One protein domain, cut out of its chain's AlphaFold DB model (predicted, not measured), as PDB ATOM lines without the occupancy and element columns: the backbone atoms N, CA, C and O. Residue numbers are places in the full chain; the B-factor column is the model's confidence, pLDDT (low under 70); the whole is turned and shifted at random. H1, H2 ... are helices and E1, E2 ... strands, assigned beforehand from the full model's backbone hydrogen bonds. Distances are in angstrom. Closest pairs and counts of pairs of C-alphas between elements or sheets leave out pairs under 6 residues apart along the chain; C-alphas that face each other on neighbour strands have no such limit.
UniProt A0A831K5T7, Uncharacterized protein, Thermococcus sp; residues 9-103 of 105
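Overview. This is residues 9 to 103 of the 105 residues of an uncharacterized protein of Thermococcus sp (UniProt A0A831K5T7). A strongly twisted sheet of four strands has helix H1 packed over one face, the short helix H2 beside the strands on the opposite face, near the start of E3, and the long helix H3 leaving the end of E4 as an arm. Residues 89 to 103, of which 89 to 101 belong to H3, stick out free of the body. The printed part has 95 residues with three named helices and four named strands, in the order E1 H1 E2 H2 E3 E4 H3. The sheet is mixed, in the order E1 E4 E3 E2, and the class is mixed, helices and strands. The whole is loose, with a radius of gyration of the C-alphas of 15.8 A, and flat, spanning 49 by 40 by 18 A.

Arrangement. E1, residues 9 to 12, is an edge strand and the parallel neighbour of E4, residues 73 to 81; N 79 and O 10 are 2.7 A apart, within hydrogen-bond range. H1, residues 15 to 24, is on the sheet; its closest C-alphas to E2, residues 34 to 43, are those of Gly 23 and Phe 34, 6.7 A apart. E1, H1 and E2 form a split strand-helix-strand unit, two strands running the same way with E4 and E3 between them, and its crossover is right-handed. E2, the other edge strand, bends by 69 degrees at residue 37. H2, residues 48 to 54, is on the opposite face from H1, at a height over the sheet of 7.9 A. It lies over none of the strands, but only just, with 2 of its C-alphas falling on E3, residues 56 to 67. The closest C-alphas of H2 and E3 are those of Gln 51 and Ser 57, 6.5 A apart. E3 bends by 81 degrees at residue 59 and is antiparallel to E2, with N 62 and O 40 2.8 A apart. E3 and E4 form a hairpin, with N 61 and O 78 2.8 A apart. H3, residues 82 to 101, only grazes the sheet with its residues 82 to 86; the C-alphas of Ser 57 and Lys 82 are 4.6 A apart, the closest of E3 and H3. H1, H2 and H3 are apart from each other. In each of these three helices every O i to N i+4 pair is within hydrogen-bond range.

Along the chain. E1 begins at C-alpha 9, (133.966, 127.913, 56.828), and measures 9.7 A; H1 measures 14.7 A. E2 measures 24.3 A and H2 10.3 A. E3, 28.3 A long, begins at C-alpha 56, (127.884, 126.584, 46.969). E4 measures 25.8 A. H3, 29.1 A long, ends at C-alpha 101, (148.496, 125.533, 20.144).

Size, cuts and confidence. The two C-alphas farthest apart are those of Cys 30 and Arg 103, at 50.8 A. Without residues 89 to 103 the body spans 39 by 23 by 18 A. The printed part has no cut and no long link. Mean pLDDT of the printed part is 88.3; residue 9 and residues 101 to 103 are under 70.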
ATOM      1  N   GLU A   9     134.688 128.207  58.069       69.75
ATOM      2  CA  GLU A   9     133.966 127.913  56.828       69.75
ATOM      3  C   GLU A   9     133.446 129.209  56.199       69.75
ATOM      4  O   GLU A   9     132.740 129.993  56.841       69.75
ATOM      5  N   PHE A  10     133.776 129.433  54.928       83.06
ATOM      6  CA  PHE A  10     133.342 130.610  54.174       83.06
ATOM      7  C   PHE A  10     132.806 130.210  52.801       83.06
ATOM      8  O   PHE A  10     133.314 129.279  52.187       83.06
ATOM      9  N   LEU A  11     131.817 130.942  52.283       82.25
ATOM     10  CA  LEU A  11     131.443 130.884  50.869       82.25
ATOM     11  C   LEU A  11     132.153 132.016  50.130       82.25
ATOM     12  O   LEU A  11     131.917 133.181  50.448       82.25
ATOM     13  N   VAL A  12     132.963 131.681  49.129       84.56
ATOM     14  CA  VAL A  12     133.755 132.663  48.376       84.56
ATOM     15  C   VAL A  12     133.351 132.749  46.915       84.56
ATOM     16  O   VAL A  12     132.889 131.790  46.276       84.56
ATOM     17  N   LYS A  13     133.530 133.948  46.377       80.12
ATOM     18  CA  LYS A  13     133.285 134.261  44.978       80.12
ATOM     19  C   LYS A  13     134.564 134.283  44.167       80.12
ATOM     20  O   LYS A  13     134.438 134.130  42.962       80.12
ATOM     21  N   ASP A  14     135.752 134.431  44.751       79.06
ATOM     22  CA  ASP A  14     137.026 134.349  44.028       79.06
ATOM     23  C   ASP A  14     138.238 134.050  44.937       79.06
ATOM     24  O   ASP A  14     138.136 134.113  46.161       79.06
ATOM     25  N   VAL A  15     139.401 133.768  44.320       74.38
ATOM     26  CA  VAL A  15     140.691 133.549  45.012       74.38
ATOM     27  C   VAL A  15     141.075 134.746  45.891       74.38
ATOM     28  O   VAL A  15     141.648 134.586  46.964       74.38
ATOM     29  N   SER A  16     140.820 135.977  45.442       80.50
ATOM     30  CA  SER A  16     141.280 137.168  46.163       80.50
ATOM     31  C   SER A  16     140.567 137.334  47.507       80.50
ATOM     32  O   SER A  16     141.200 137.751  48.480       80.50
ATOM     33  N   GLU A  17     139.299 136.923  47.592       82.75
ATOM     34  CA  GLU A  17     138.535 136.853  48.837       82.75
ATOM     35  C   GLU A  17     139.155 135.852  49.826       82.75
ATOM     36  O   GLU A  17     139.311 136.188  51.001       82.75
ATOM     37  N   GLU A  18     139.589 134.671  49.370       83.12
ATOM     38  CA  GLU A  18     140.239 133.656  50.220       83.12
ATOM     39  C   GLU A  18     141.496 134.224  50.893       83.12
ATOM     40  O   GLU A  18     141.640 134.198  52.119       83.12
ATOM     41  N   TYR A  19     142.396 134.814  50.100       81.00
ATOM     42  CA  TYR A  19     143.657 135.369  50.601       81.00
ATOM     43  C   TYR A  19     143.432 136.620  51.460       81.00
ATOM     44  O   TYR A  19     144.158 136.833  52.437       81.00
ATOM     45  N   PHE A  20     142.415 137.430  51.146       86.44
ATOM     46  CA  PHE A  20     142.009 138.550  51.992       86.44
ATOM     47  C   PHE A  20     141.550 138.068  53.373       86.44
ATOM     48  O   PHE A  20     141.986 138.621  54.387       86.44
ATOM     49  N   ILE A  21     140.719 137.023  53.425       86.06
ATOM     50  CA  ILE A  21     140.234 136.427  54.675       86.06
ATOM     51  C   ILE A  21     141.407 135.859  55.482       86.06
ATOM     52  O   ILE A  21     141.569 136.219  56.649       86.06
ATOM     53  N   VAL A  22     142.281 135.055  54.863       86.31
ATOM     54  CA  VAL A  22     143.470 134.499  55.539       86.31
ATOM     55  C   VAL A  22     144.357 135.606  56.112       86.31
ATOM     56  O   VAL A  22     144.817 135.501  57.248       86.31
ATOM     57  N   GLY A  23     144.558 136.704  55.376       84.25
ATOM     58  CA  GLY A  23     145.351 137.846  55.838       84.25
ATOM     59  C   GLY A  23     144.768 138.586  57.052       84.25
ATOM     60  O   GLY A  23     145.487 139.350  57.702       84.25
ATOM     61  N   ARG A  24     143.483 138.376  57.365       89.00
ATOM     62  CA  ARG A  24     142.774 138.989  58.502       89.00
ATOM     63  C   ARG A  24     142.607 138.045  59.692       89.00
ATOM     64  O   ARG A  24     142.418 138.533  60.805       89.00
ATOM     65  N   ILE A  25     142.689 136.733  59.483       89.31
ATOM     66  CA  ILE A  25     142.626 135.748  60.566       89.31
ATOM     67  C   ILE A  25     143.931 135.804  61.370       89.31
ATOM     68  O   ILE A  25     145.034 135.709  60.830       89.31
ATOM     69  N   LEU A  26     143.798 135.958  62.687       89.06
ATOM     70  CA  LEU A  26     144.927 135.954  63.612       89.06
ATOM     71  C   LEU A  26     145.093 134.575  64.239       89.06
ATOM     72  O   LEU A  26     144.114 133.924  64.601       89.06
ATOM     73  N   CYS A  27     146.344 134.171  64.439       91.00
ATOM     74  CA  CYS A  27     146.682 132.926  65.108       91.00
ATOM     75  C   CYS A  27     145.988 132.838  66.474       91.00
ATOM     76  O   CYS A  27     146.185 133.725  67.313       91.00
ATOM     77  N   PRO A  28     145.226 131.769  66.764       90.31
ATOM     78  CA  PRO A  28     144.535 131.649  68.042       90.31
ATOM     79  C   PRO A  28     145.513 131.559  69.223       90.31
ATOM     80  O   PRO A  28     145.167 131.993  70.320       90.31
ATOM     81  N   ARG A  29     146.745 131.072  68.991       92.31
ATOM     82  CA  ARG A  29     147.774 130.883  70.027       92.31
ATOM     83  C   ARG A  29     148.552 132.147  70.379       92.31
ATOM     84  O   ARG A  29     148.774 132.399  71.556       92.31
ATOM     85  N   CYS A  30     148.988 132.922  69.386       93.50
ATOM     86  CA  CYS A  30     149.888 134.064  69.613       93.50
ATOM     87  C   CYS A  30     149.414 135.378  68.982       93.50
ATOM     88  O   CYS A  30     150.133 136.368  69.037       93.50
ATOM     89  N   LYS A  31     148.234 135.391  68.349       93.81
ATOM     90  CA  LYS A  31     147.685 136.529  67.588       93.81
ATOM     91  C   LYS A  31     148.550 136.998  66.405       93.81
ATOM     92  O   LYS A  31     148.251 138.027  65.809       93.81
ATOM     93  N   GLY A  32     149.565 136.219  66.033       92.75
ATOM     94  CA  GLY A  32     150.403 136.436  64.856       92.75
ATOM     95  C   GLY A  32     149.677 136.189  63.536       92.75
ATOM     96  O   GLY A  32     148.581 135.624  63.504       92.75
ATOM     97  N   LYS A  33     150.304 136.581  62.426       94.38
ATOM     98  CA  LYS A  33     149.730 136.415  61.079       94.38
ATOM     99  C   LYS A  33     149.938 135.000  60.543       94.38
ATOM    100  O   LYS A  33     150.966 134.369  60.805       94.38
ATOM    101  N   PHE A  34     148.983 134.528  59.750       93.94
ATOM    102  CA  PHE A  34     149.101 133.287  58.993       93.94
ATOM    103  C   PHE A  34     149.702 133.514  57.603       93.94
ATOM    104  O   PHE A  34     149.521 134.564  56.988       93.94
ATOM    105  N   LYS A  35     150.402 132.495  57.099       93.69
ATOM    106  CA  LYS A  35     150.839 132.384  55.707       93.69
ATOM    107  C   LYS A  35     150.355 131.060  55.126       93.69
ATOM    108  O   LYS A  35     150.604 130.008  55.720       93.69
ATOM    109  N   VAL A  36     149.735 131.115  53.951       93.62
ATOM    110  CA  VAL A  36     149.329 129.924  53.190       93.62
ATOM    111  C   VAL A  36     150.573 129.120  52.807       93.62
ATOM    112  O   VAL A  36     151.531 129.670  52.261       93.62
ATOM    113  N   GLN A  37     150.578 127.830  53.137       94.50
ATOM    114  CA  GLN A  37     151.631 126.879  52.767       94.50
ATOM    115  C   GLN A  37     151.207 126.017  51.585       94.50
ATOM    116  O   GLN A  37     152.004 125.747  50.690       94.50
ATOM    117  N   LYS A  38     149.949 125.576  51.596       93.25
ATOM    118  CA  LYS A  38     149.383 124.692  50.586       93.25
ATOM    119  C   LYS A  38     147.915 125.035  50.375       93.25
ATOM    120  O   LYS A  38     147.219 125.346  51.337       93.25
ATOM    121  N   GLN A  39     147.474 124.930  49.128       92.31
ATOM    122  CA  GLN A  39     146.079 125.016  48.716       92.31
ATOM    123  C   GLN A  39     145.727 123.722  47.977       92.31
ATOM    124  O   GLN A  39     146.511 123.258  47.145       92.31
ATOM    125  N   SER A  40     144.587 123.124  48.314       92.00
ATOM    126  CA  SER A  40     144.081 121.903  47.684       92.00
ATOM    127  C   SER A  40     142.606 122.077  47.335       92.00
ATOM    128  O   SER A  40     141.826 122.490  48.186       92.00
ATOM    129  N   LEU A  41     142.227 121.705  46.114       89.94
ATOM    130  CA  LEU A  41     140.836 121.690  45.670       89.94
ATOM    131  C   LEU A  41     140.220 120.318  45.967       89.94
ATOM    132  O   LEU A  41     140.725 119.293  45.501       89.94
ATOM    133  N   LEU A  42     139.137 120.297  46.738       91.81
ATOM    134  CA  LEU A  42     138.458 119.097  47.224       91.81
ATOM    135  C   LEU A  42     136.982 119.073  46.802       91.81
ATOM    136  O   LEU A  42     136.408 120.080  46.380       91.81
ATOM    137  N   LEU A  43     136.348 117.905  46.947       91.38
ATOM    138  CA  LEU A  43     134.892 117.800  46.877       91.38
ATOM    139  C   LEU A  43     134.268 118.432  48.123       91.38
ATOM    140  O   LEU A  43     134.743 118.232  49.239       91.38
ATOM    141  N   ASN A  44     133.182 119.170  47.919       87.81
ATOM    142  CA  ASN A  44     132.455 119.821  48.994       87.81
ATOM    143  C   ASN A  44     131.790 118.775  49.900       87.81
ATOM    144  O   ASN A  44     131.011 117.945  49.427       87.81
ATOM    145  N   ALA A  45     132.103 118.835  51.196       89.50
ATOM    146  CA  ALA A  45     131.590 117.919  52.211       89.50
ATOM    147  C   ALA A  45     130.128 118.197  52.608       89.50
ATOM    148  O   ALA A  45     129.486 117.329  53.200       89.50
ATOM    149  N   LEU A  46     129.591 119.377  52.279       87.94
ATOM    150  CA  LEU A  46     128.191 119.720  52.530       87.94
ATOM    151  C   LEU A  46     127.249 118.810  51.737       87.94
ATOM    152  O   LEU A  46     127.540 118.436  50.597       87.94
ATOM    153  N   SER A  47     126.071 118.522  52.290       92.25
ATOM    154  CA  SER A  47     125.025 117.823  51.540       92.25
ATOM    155  C   SER A  47     124.546 118.651  50.338       92.25
ATOM    156  O   SER A  47     124.668 119.878  50.300       92.25
ATOM    157  N   VAL A  48     123.947 117.992  49.341       91.31
ATOM    158  CA  VAL A  48     123.435 118.664  48.130       91.31
ATOM    159  C   VAL A  48     122.424 119.767  48.468       91.31
ATOM    160  O   VAL A  48     122.391 120.803  47.798       91.31
ATOM    161  N   ASP A  49     121.607 119.570  49.501       94.44
ATOM    162  CA  ASP A  49     120.599 120.549  49.904       94.44
ATOM    163  C   ASP A  49     121.224 121.756  50.609       94.44
ATOM    164  O   ASP A  49     120.844 122.897  50.332       94.44
ATOM    165  N   GLU A  50     122.252 121.543  51.433       91.19
ATOM    166  CA  GLU A  50     123.024 122.630  52.041       91.19
ATOM    167  C   GLU A  50     123.765 123.452  50.989       91.19
ATOM    168  O   GLU A  50     123.694 124.682  51.019       91.19
ATOM    169  N   GLN A  51     124.385 122.788  50.007       90.38
ATOM    170  CA  GLN A  51     125.043 123.456  48.882       90.38
ATOM    171  C   GLN A  51     124.062 124.352  48.119       90.38
ATOM    172  O   GLN A  51     124.363 125.512  47.836       90.38
ATOM    173  N   LYS A  52     122.858 123.848  47.811       90.56
ATOM    174  CA  LYS A  52     121.811 124.642  47.146       90.56
ATOM    175  C   LYS A  52     121.383 125.837  47.989       90.56
ATOM    176  O   LYS A  52     121.248 126.924  47.433       90.56
ATOM    177  N   ARG A  53     121.192 125.642  49.297       91.81
ATOM    178  CA  ARG A  53     120.746 126.687  50.228       91.81
ATOM    179  C   ARG A  53     121.718 127.862  50.280       91.81
ATOM    180  O   ARG A  53     121.267 129.002  50.301       91.81
ATOM    181  N   ILE A  54     123.023 127.592  50.295       87.94
ATOM    182  CA  ILE A  54     124.048 128.644  50.389       87.94
ATOM    183  C   ILE A  54     124.597 129.080  49.024       87.94
ATOM    184  O   ILE A  54     125.395 130.003  48.958       87.94
ATOM    185  N   GLY A  55     124.195 128.439  47.923       88.81
ATOM    186  CA  GLY A  55     124.733 128.735  46.590       88.81
ATOM    187  C   GLY A  55     126.159 128.215  46.359       88.81
ATOM    188  O   GLY A  55     126.843 128.678  45.442       88.81
ATOM    189  N   ALA A  56     126.602 127.243  47.160       91.06
ATOM    190  CA  ALA A  56     127.884 126.584  46.969       91.06
ATOM    191  C   ALA A  56     127.858 125.634  45.763       91.06
ATOM    192  O   ALA A  56     126.825 125.086  45.357       91.06
ATOM    193  N   SER A  57     129.035 125.469  45.185       92.62
ATOM    194  CA  SER A  57     129.370 124.461  44.194       92.62
ATOM    195  C   SER A  57     129.654 123.107  44.849       92.62
ATOM    196  O   SER A  57     129.618 122.949  46.074       92.62
ATOM    197  N   LYS A  58     130.013 122.136  44.005       91.88
ATOM    198  CA  LYS A  58     130.508 120.824  44.430       91.88
ATOM    199  C   LYS A  58     131.954 120.851  44.925       91.88
ATOM    200  O   LYS A  58     132.469 119.792  45.276       91.88
ATOM    201  N   LEU A  59     132.607 122.011  44.930       91.31
ATOM    202  CA  LEU A  59     134.020 122.153  45.243       91.31
ATOM    203  C   LEU A  59     134.239 122.972  46.517       91.31
ATOM    204  O   LEU A  59     133.439 123.833  46.894       91.31
ATOM    205  N   THR A  60     135.333 122.675  47.203       91.75
ATOM    206  CA  THR A  60     135.808 123.400  48.382       91.75
ATOM    207  C   THR A  60     137.319 123.504  48.299       91.75
ATOM    208  O   THR A  60     137.981 122.515  47.995       91.75
ATOM    209  N   ASP A  61     137.847 124.690  48.563       92.00
ATOM    210  CA  ASP A  61     139.277 124.918  48.692       92.00
ATOM    211  C   ASP A  61     139.707 124.781  50.147       92.00
ATOM    212  O   ASP A  61     139.133 125.374  51.060       92.00
ATOM    213  N   GLU A  62     140.739 123.977  50.354       91.94
ATOM    214  CA  GLU A  62     141.389 123.767  51.637       91.94
ATOM    215  C   GLU A  62     142.743 124.475  51.633       91.94
ATOM    216  O   GLU A  62     143.623 124.160  50.823       91.94
ATOM    217  N   LEU A  63     142.929 125.419  52.556       93.12
ATOM    218  CA  LEU A  63     144.186 126.135  52.746       93.12
ATOM    219  C   LEU A  63     144.841 125.708  54.061       93.12
ATOM    220  O   LEU A  63     144.357 126.029  55.147       93.12
ATOM    221  N   LEU A  64     146.001 125.054  53.961       93.75
ATOM    222  CA  LEU A  64     146.887 124.831  55.103       93.75
ATOM    223  C   LEU A  64     147.689 126.105  55.358       93.75
ATOM    224  O   LEU A  64     148.515 126.521  54.537       93.75
ATOM    225  N   CYS A  65     147.462 126.710  56.514       94.06
ATOM    226  CA  CYS A  65     148.070 127.961  56.928       94.06
ATOM    227  C   CYS A  65     149.016 127.733  58.101       94.06
ATOM    228  O   CYS A  65     148.689 127.022  59.045       94.06
ATOM    229  N   ARG A  66     150.180 128.388  58.083       95.19
ATOM    230  CA  ARG A  66     151.150 128.349  59.183       95.19
ATOM    231  C   ARG A  66     151.377 129.740  59.753       95.19
ATOM    232  O   ARG A  66     151.597 130.693  59.005       95.19
ATOM    233  N   CYS A  67     151.296 129.869  61.072       95.75
ATOM    234  CA  CYS A  67     151.563 131.117  61.770       95.75
ATOM    235  C   CYS A  67     153.048 131.466  61.652       95.75
ATOM    236  O   CYS A  67     153.905 130.631  61.940       95.75
ATOM    237  N   LEU A  68     153.338 132.703  61.257       95.38
ATOM    238  CA  LEU A  68     154.705 133.184  61.062       95.38
ATOM    239  C   LEU A  68     155.483 133.338  62.378       95.38
ATOM    240  O   LEU A  68     156.701 133.200  62.364       95.38
ATOM    241  N   ASP A  69     154.788 133.555  63.498       96.25
ATOM    242  CA  ASP A  69     155.433 133.859  64.780       96.25
ATOM    243  C   ASP A  69     155.665 132.597  65.623       96.25
ATOM    244  O   ASP A  69     156.764 132.366  66.115       96.25
ATOM    245  N   CYS A  70     154.634 131.757  65.798       95.69
ATOM    246  CA  CYS A  70     154.707 130.567  66.660       95.69
ATOM    247  C   CYS A  70     154.733 129.234  65.898       95.69
ATOM    248  O   CYS A  70     154.777 128.172  66.517       95.69
ATOM    249  N   GLY A  71     154.653 129.262  64.564       94.81
ATOM    250  CA  GLY A  71     154.690 128.063  63.727       94.81
ATOM    251  C   GLY A  71     153.447 127.172  63.787       94.81
ATOM    252  O   GLY A  71     153.455 126.136  63.131       94.81
ATOM    253  N   HIS A  72     152.405 127.548  64.537       93.81
ATOM    254  CA  HIS A  72     151.136 126.819  64.612       93.81
ATOM    255  C   HIS A  72     150.475 126.696  63.239       93.81
ATOM    256  O   HIS A  72     150.353 127.692  62.526       93.81
ATOM    257  N   GLU A  73     150.031 125.490  62.905       94.12
ATOM    258  CA  GLU A  73     149.299 125.202  61.676       94.12
ATOM    259  C   GLU A  73     147.793 125.141  61.923       94.12
ATOM    260  O   GLU A  73     147.357 124.616  62.948       94.12
ATOM    261  N   GLU A  74     147.032 125.686  60.978       91.62
ATOM    262  CA  GLU A  74     145.572 125.706  60.959       91.62
ATOM    263  C   GLU A  74     145.086 125.429  59.534       91.62
ATOM    264  O   GLU A  74     145.731 125.840  58.563       91.62
ATOM    265  N   VAL A  75     143.953 124.742  59.406       91.75
ATOM    266  CA  VAL A  75     143.334 124.454  58.108       91.75
ATOM    267  C   VAL A  75     142.075 125.302  57.958       91.75
ATOM    268  O   VAL A  75     141.210 125.295  58.829       91.75
ATOM    269  N   ILE A  76     141.966 126.036  56.849       90.44
ATOM    270  CA  ILE A  76     140.831 126.925  56.561       90.44
ATOM    271  C   ILE A  76     140.114 126.435  55.303       90.44
ATOM    272  O   ILE A  76     140.768 126.130  54.306       90.44
ATOM    273  N   TRP A  77     138.783 126.333  55.371       91.50
ATOM    274  CA  TRP A  77     137.951 125.734  54.329       91.50
ATOM    275  C   TRP A  77     137.086 126.807  53.660       91.50
ATOM    276  O   TRP A  77     136.378 127.575  54.314       91.50
ATOM    277  N   PHE A  78     137.122 126.845  52.332       91.25
ATOM    278  CA  PHE A  78     136.391 127.804  51.512       91.25
ATOM    279  C   PHE A  78     135.485 127.069  50.528       91.25
ATOM    280  O   PHE A  78     135.938 126.460  49.562       91.25
ATOM    281  N   HIS A  79     134.177 127.126  50.739       91.81
ATOM    282  CA  HIS A  79     133.208 126.638  49.769       91.81
ATOM    283  C   HIS A  79     133.179 127.575  48.566       91.81
ATOM    284  O   HIS A  79     132.942 128.779  48.698       91.81
ATOM    285  N   LEU A  80     133.374 127.025  47.371       91.06
ATOM    286  CA  LEU A  80     133.370 127.844  46.167       91.06
ATOM    287  C   LEU A  80     131.930 128.095  45.733       91.06
ATOM    288  O   LEU A  80     131.136 127.157  45.667       91.06
ATOM    289  N   SER A  81     131.578 129.331  45.394       91.81
ATOM    290  CA  SER A  81     130.300 129.603  44.725       91.81
ATOM    291  C   SER A  81     130.242 128.947  43.337       91.81
ATOM    292  O   SER A  81     131.266 128.734  42.683       91.81
ATOM    293  N   LYS A  82     129.032 128.654  42.844       88.19
ATOM    294  CA  LYS A  82     128.838 128.087  41.492       88.19
ATOM    295  C   LYS A  82     129.413 128.968  40.379       88.19
ATOM    296  O   LYS A  82     129.969 128.460  39.409       88.19
ATOM    297  N   ASP A  83     129.292 130.285  40.524       88.06
ATOM    298  CA  ASP A  83     129.832 131.235  39.548       88.06
ATOM    299  C   ASP A  83     131.359 131.192  39.518       88.06
ATOM    300  O   ASP A  83     131.968 131.278  38.451       88.06
ATOM    301  N   TYR A  84     131.980 131.019  40.684       86.62
ATOM    302  CA  TYR A  84     133.423 130.897  40.785       86.62
ATOM    303  C   TYR A  84     133.931 129.590  40.162       86.62
ATOM    304  O   TYR A  84     134.836 129.638  39.327       86.62
ATOM    305  N   GLU A  85     133.292 128.452  40.462       86.69
ATOM    306  CA  GLU A  85     133.588 127.157  39.821       86.69
ATOM    307  C   GLU A  85     133.539 127.275  38.290       86.69
ATOM    308  O   GLU A  85     134.460 126.846  37.590       86.69
ATOM    309  N   LYS A  86     132.493 127.918  37.758       87.56
ATOM    310  CA  LYS A  86     132.346 128.124  36.315       87.56
ATOM    311  C   LYS A  86     133.509 128.928  35.729       87.56
ATOM    312  O   LYS A  86     134.057 128.541  34.698       87.56
ATOM    313  N   ARG A  87     133.925 130.014  36.390       86.06
ATOM    314  CA  ARG A  87     135.064 130.825  35.930       86.06
ATOM    315  C   ARG A  87     136.379 130.053  35.965       86.06
ATOM    316  O   ARG A  87     137.145 130.149  35.009       86.06
ATOM    317  N   LEU A  88     136.633 129.269  37.015       83.56
ATOM    318  CA  LEU A  88     137.817 128.403  37.091       83.56
ATOM    319  C   LEU A  88     137.850 127.414  35.924       83.56
ATOM    320  O   LEU A  88     138.881 127.250  35.269       83.56
ATOM    321  N   HIS A  89     136.703 126.813  35.607       86.19
ATOM    322  CA  HIS A  89     136.574 125.912  34.470       86.19
ATOM    323  C   HIS A  89     136.832 126.621  33.126       86.19
ATOM    324  O   HIS A  89     137.535 126.088  32.263       86.19
ATOM    325  N   ASP A  90     136.317 127.838  32.939       87.38
ATOM    326  CA  ASP A  90     136.536 128.625  31.718       87.38
ATOM    327  C   ASP A  90     138.011 129.033  31.538       87.38
ATOM    328  O   ASP A  90     138.553 128.957  30.425       87.38
ATOM    329  N   VAL A  91     138.698 129.385  32.630       86.25
ATOM    330  CA  VAL A  91     140.145 129.652  32.634       86.25
ATOM    331  C   VAL A  91     140.930 128.383  32.299       86.25
ATOM    332  O   VAL A  91     141.763 128.406  31.393       86.25
ATOM    333  N   ALA A  92     140.625 127.254  32.947       86.62
ATOM    334  CA  ALA A  92     141.283 125.972  32.682       86.62
ATOM    335  C   ALA A  92     141.120 125.531  31.217       86.62
ATOM    336  O   ALA A  92     142.072 125.064  30.582       86.62
ATOM    337  N   LYS A  93     139.931 125.742  30.641       88.69
ATOM    338  CA  LYS A  93     139.650 125.475  29.225       88.69
ATOM    339  C   LYS A  93     140.467 126.377  28.300       88.69
ATOM    340  O   LYS A  93     140.981 125.901  27.287       88.69
ATOM    341  N   SER A  94     140.597 127.656  28.644       88.94
ATOM    342  CA  SER A  94     141.386 128.627  27.877       88.94
ATOM    343  C   SER A  94     142.881 128.285  27.904       88.94
ATOM    344  O   SER A  94     143.507 128.222  26.847       88.94
ATOM    345  N   LEU A  95     143.424 127.944  29.076       88.06
ATOM    346  CA  LEU A  95     144.812 127.494  29.241       88.06
ATOM    347  C   LEU A  95     145.091 126.195  28.480       88.06
ATOM    348  O   LEU A  95     146.084 126.090  27.764       88.06
ATOM    349  N   SER A  96     144.176 125.227  28.562       89.38
ATOM    350  CA  SER A  96     144.297 123.954  27.842       89.38
ATOM    351  C   SER A  96     144.351 124.144  26.325       89.38
ATOM    352  O   SER A  96     145.035 123.395  25.633       89.38
ATOM    353  N   ARG A  97     143.622 125.130  25.787       89.12
ATOM    354  CA  ARG A  97     143.674 125.478  24.359       89.12
ATOM    355  C   ARG A  97     145.001 126.136  23.991       89.12
ATOM    356  O   ARG A  97     145.602 125.721  23.007       89.12
ATOM    357  N   ALA A  98     145.467 127.093  24.794       86.56
ATOM    358  CA  ALA A  98     146.750 127.762  24.574       86.56
ATOM    359  C   ALA A  98     147.919 126.760  24.555       86.56
ATOM    360  O   ALA A  98     148.723 126.776  23.632       86.56
ATOM    361  N   MET A  99     147.944 125.817  25.503       84.44
ATOM    362  CA  MET A  99     148.980 124.778  25.571       84.44
ATOM    363  C   MET A  99     148.954 123.770  24.414       84.44
ATOM    364  O   MET A  99     149.980 123.168  24.101       84.44
ATOM    365  N   LYS A 100     147.788 123.538  23.798       80.62
ATOM    366  CA  LYS A 100     147.682 122.686  22.604       80.62
ATOM    367  C   LYS A 100     148.182 123.403  21.350       80.62
ATOM    368  O   LYS A 100     148.766 122.746  20.505       80.62
ATOM    369  N   GLY A 101     147.998 124.721  21.261       60.16
ATOM    370  CA  GLY A 101     148.496 125.533  20.144       60.16
ATOM    371  C   GLY A 101     150.021 125.678  20.096       60.16
ATOM    372  O   GLY A 101     150.560 125.961  19.040       60.16
ATOM    373  N   THR A 102     150.723 125.442  21.207       59.38
ATOM    374  CA  THR A 102     152.196 125.487  21.298       59.38
ATOM    375  C   THR A 102     152.889 124.141  21.044       59.38
ATOM    376  O   THR A 102     154.079 124.022  21.311       59.38
ATOM    377  N   ARG A 103     152.165 123.092  20.625       55.38
ATOM    378  CA  ARG A 103     152.726 121.742  20.397       55.38
ATOM    379  C   ARG A 103     153.000 121.400  18.927       55.38
ATOM    380  O   ARG A 103     153.494 120.304  18.683       55.38
TER     381      ARG A 103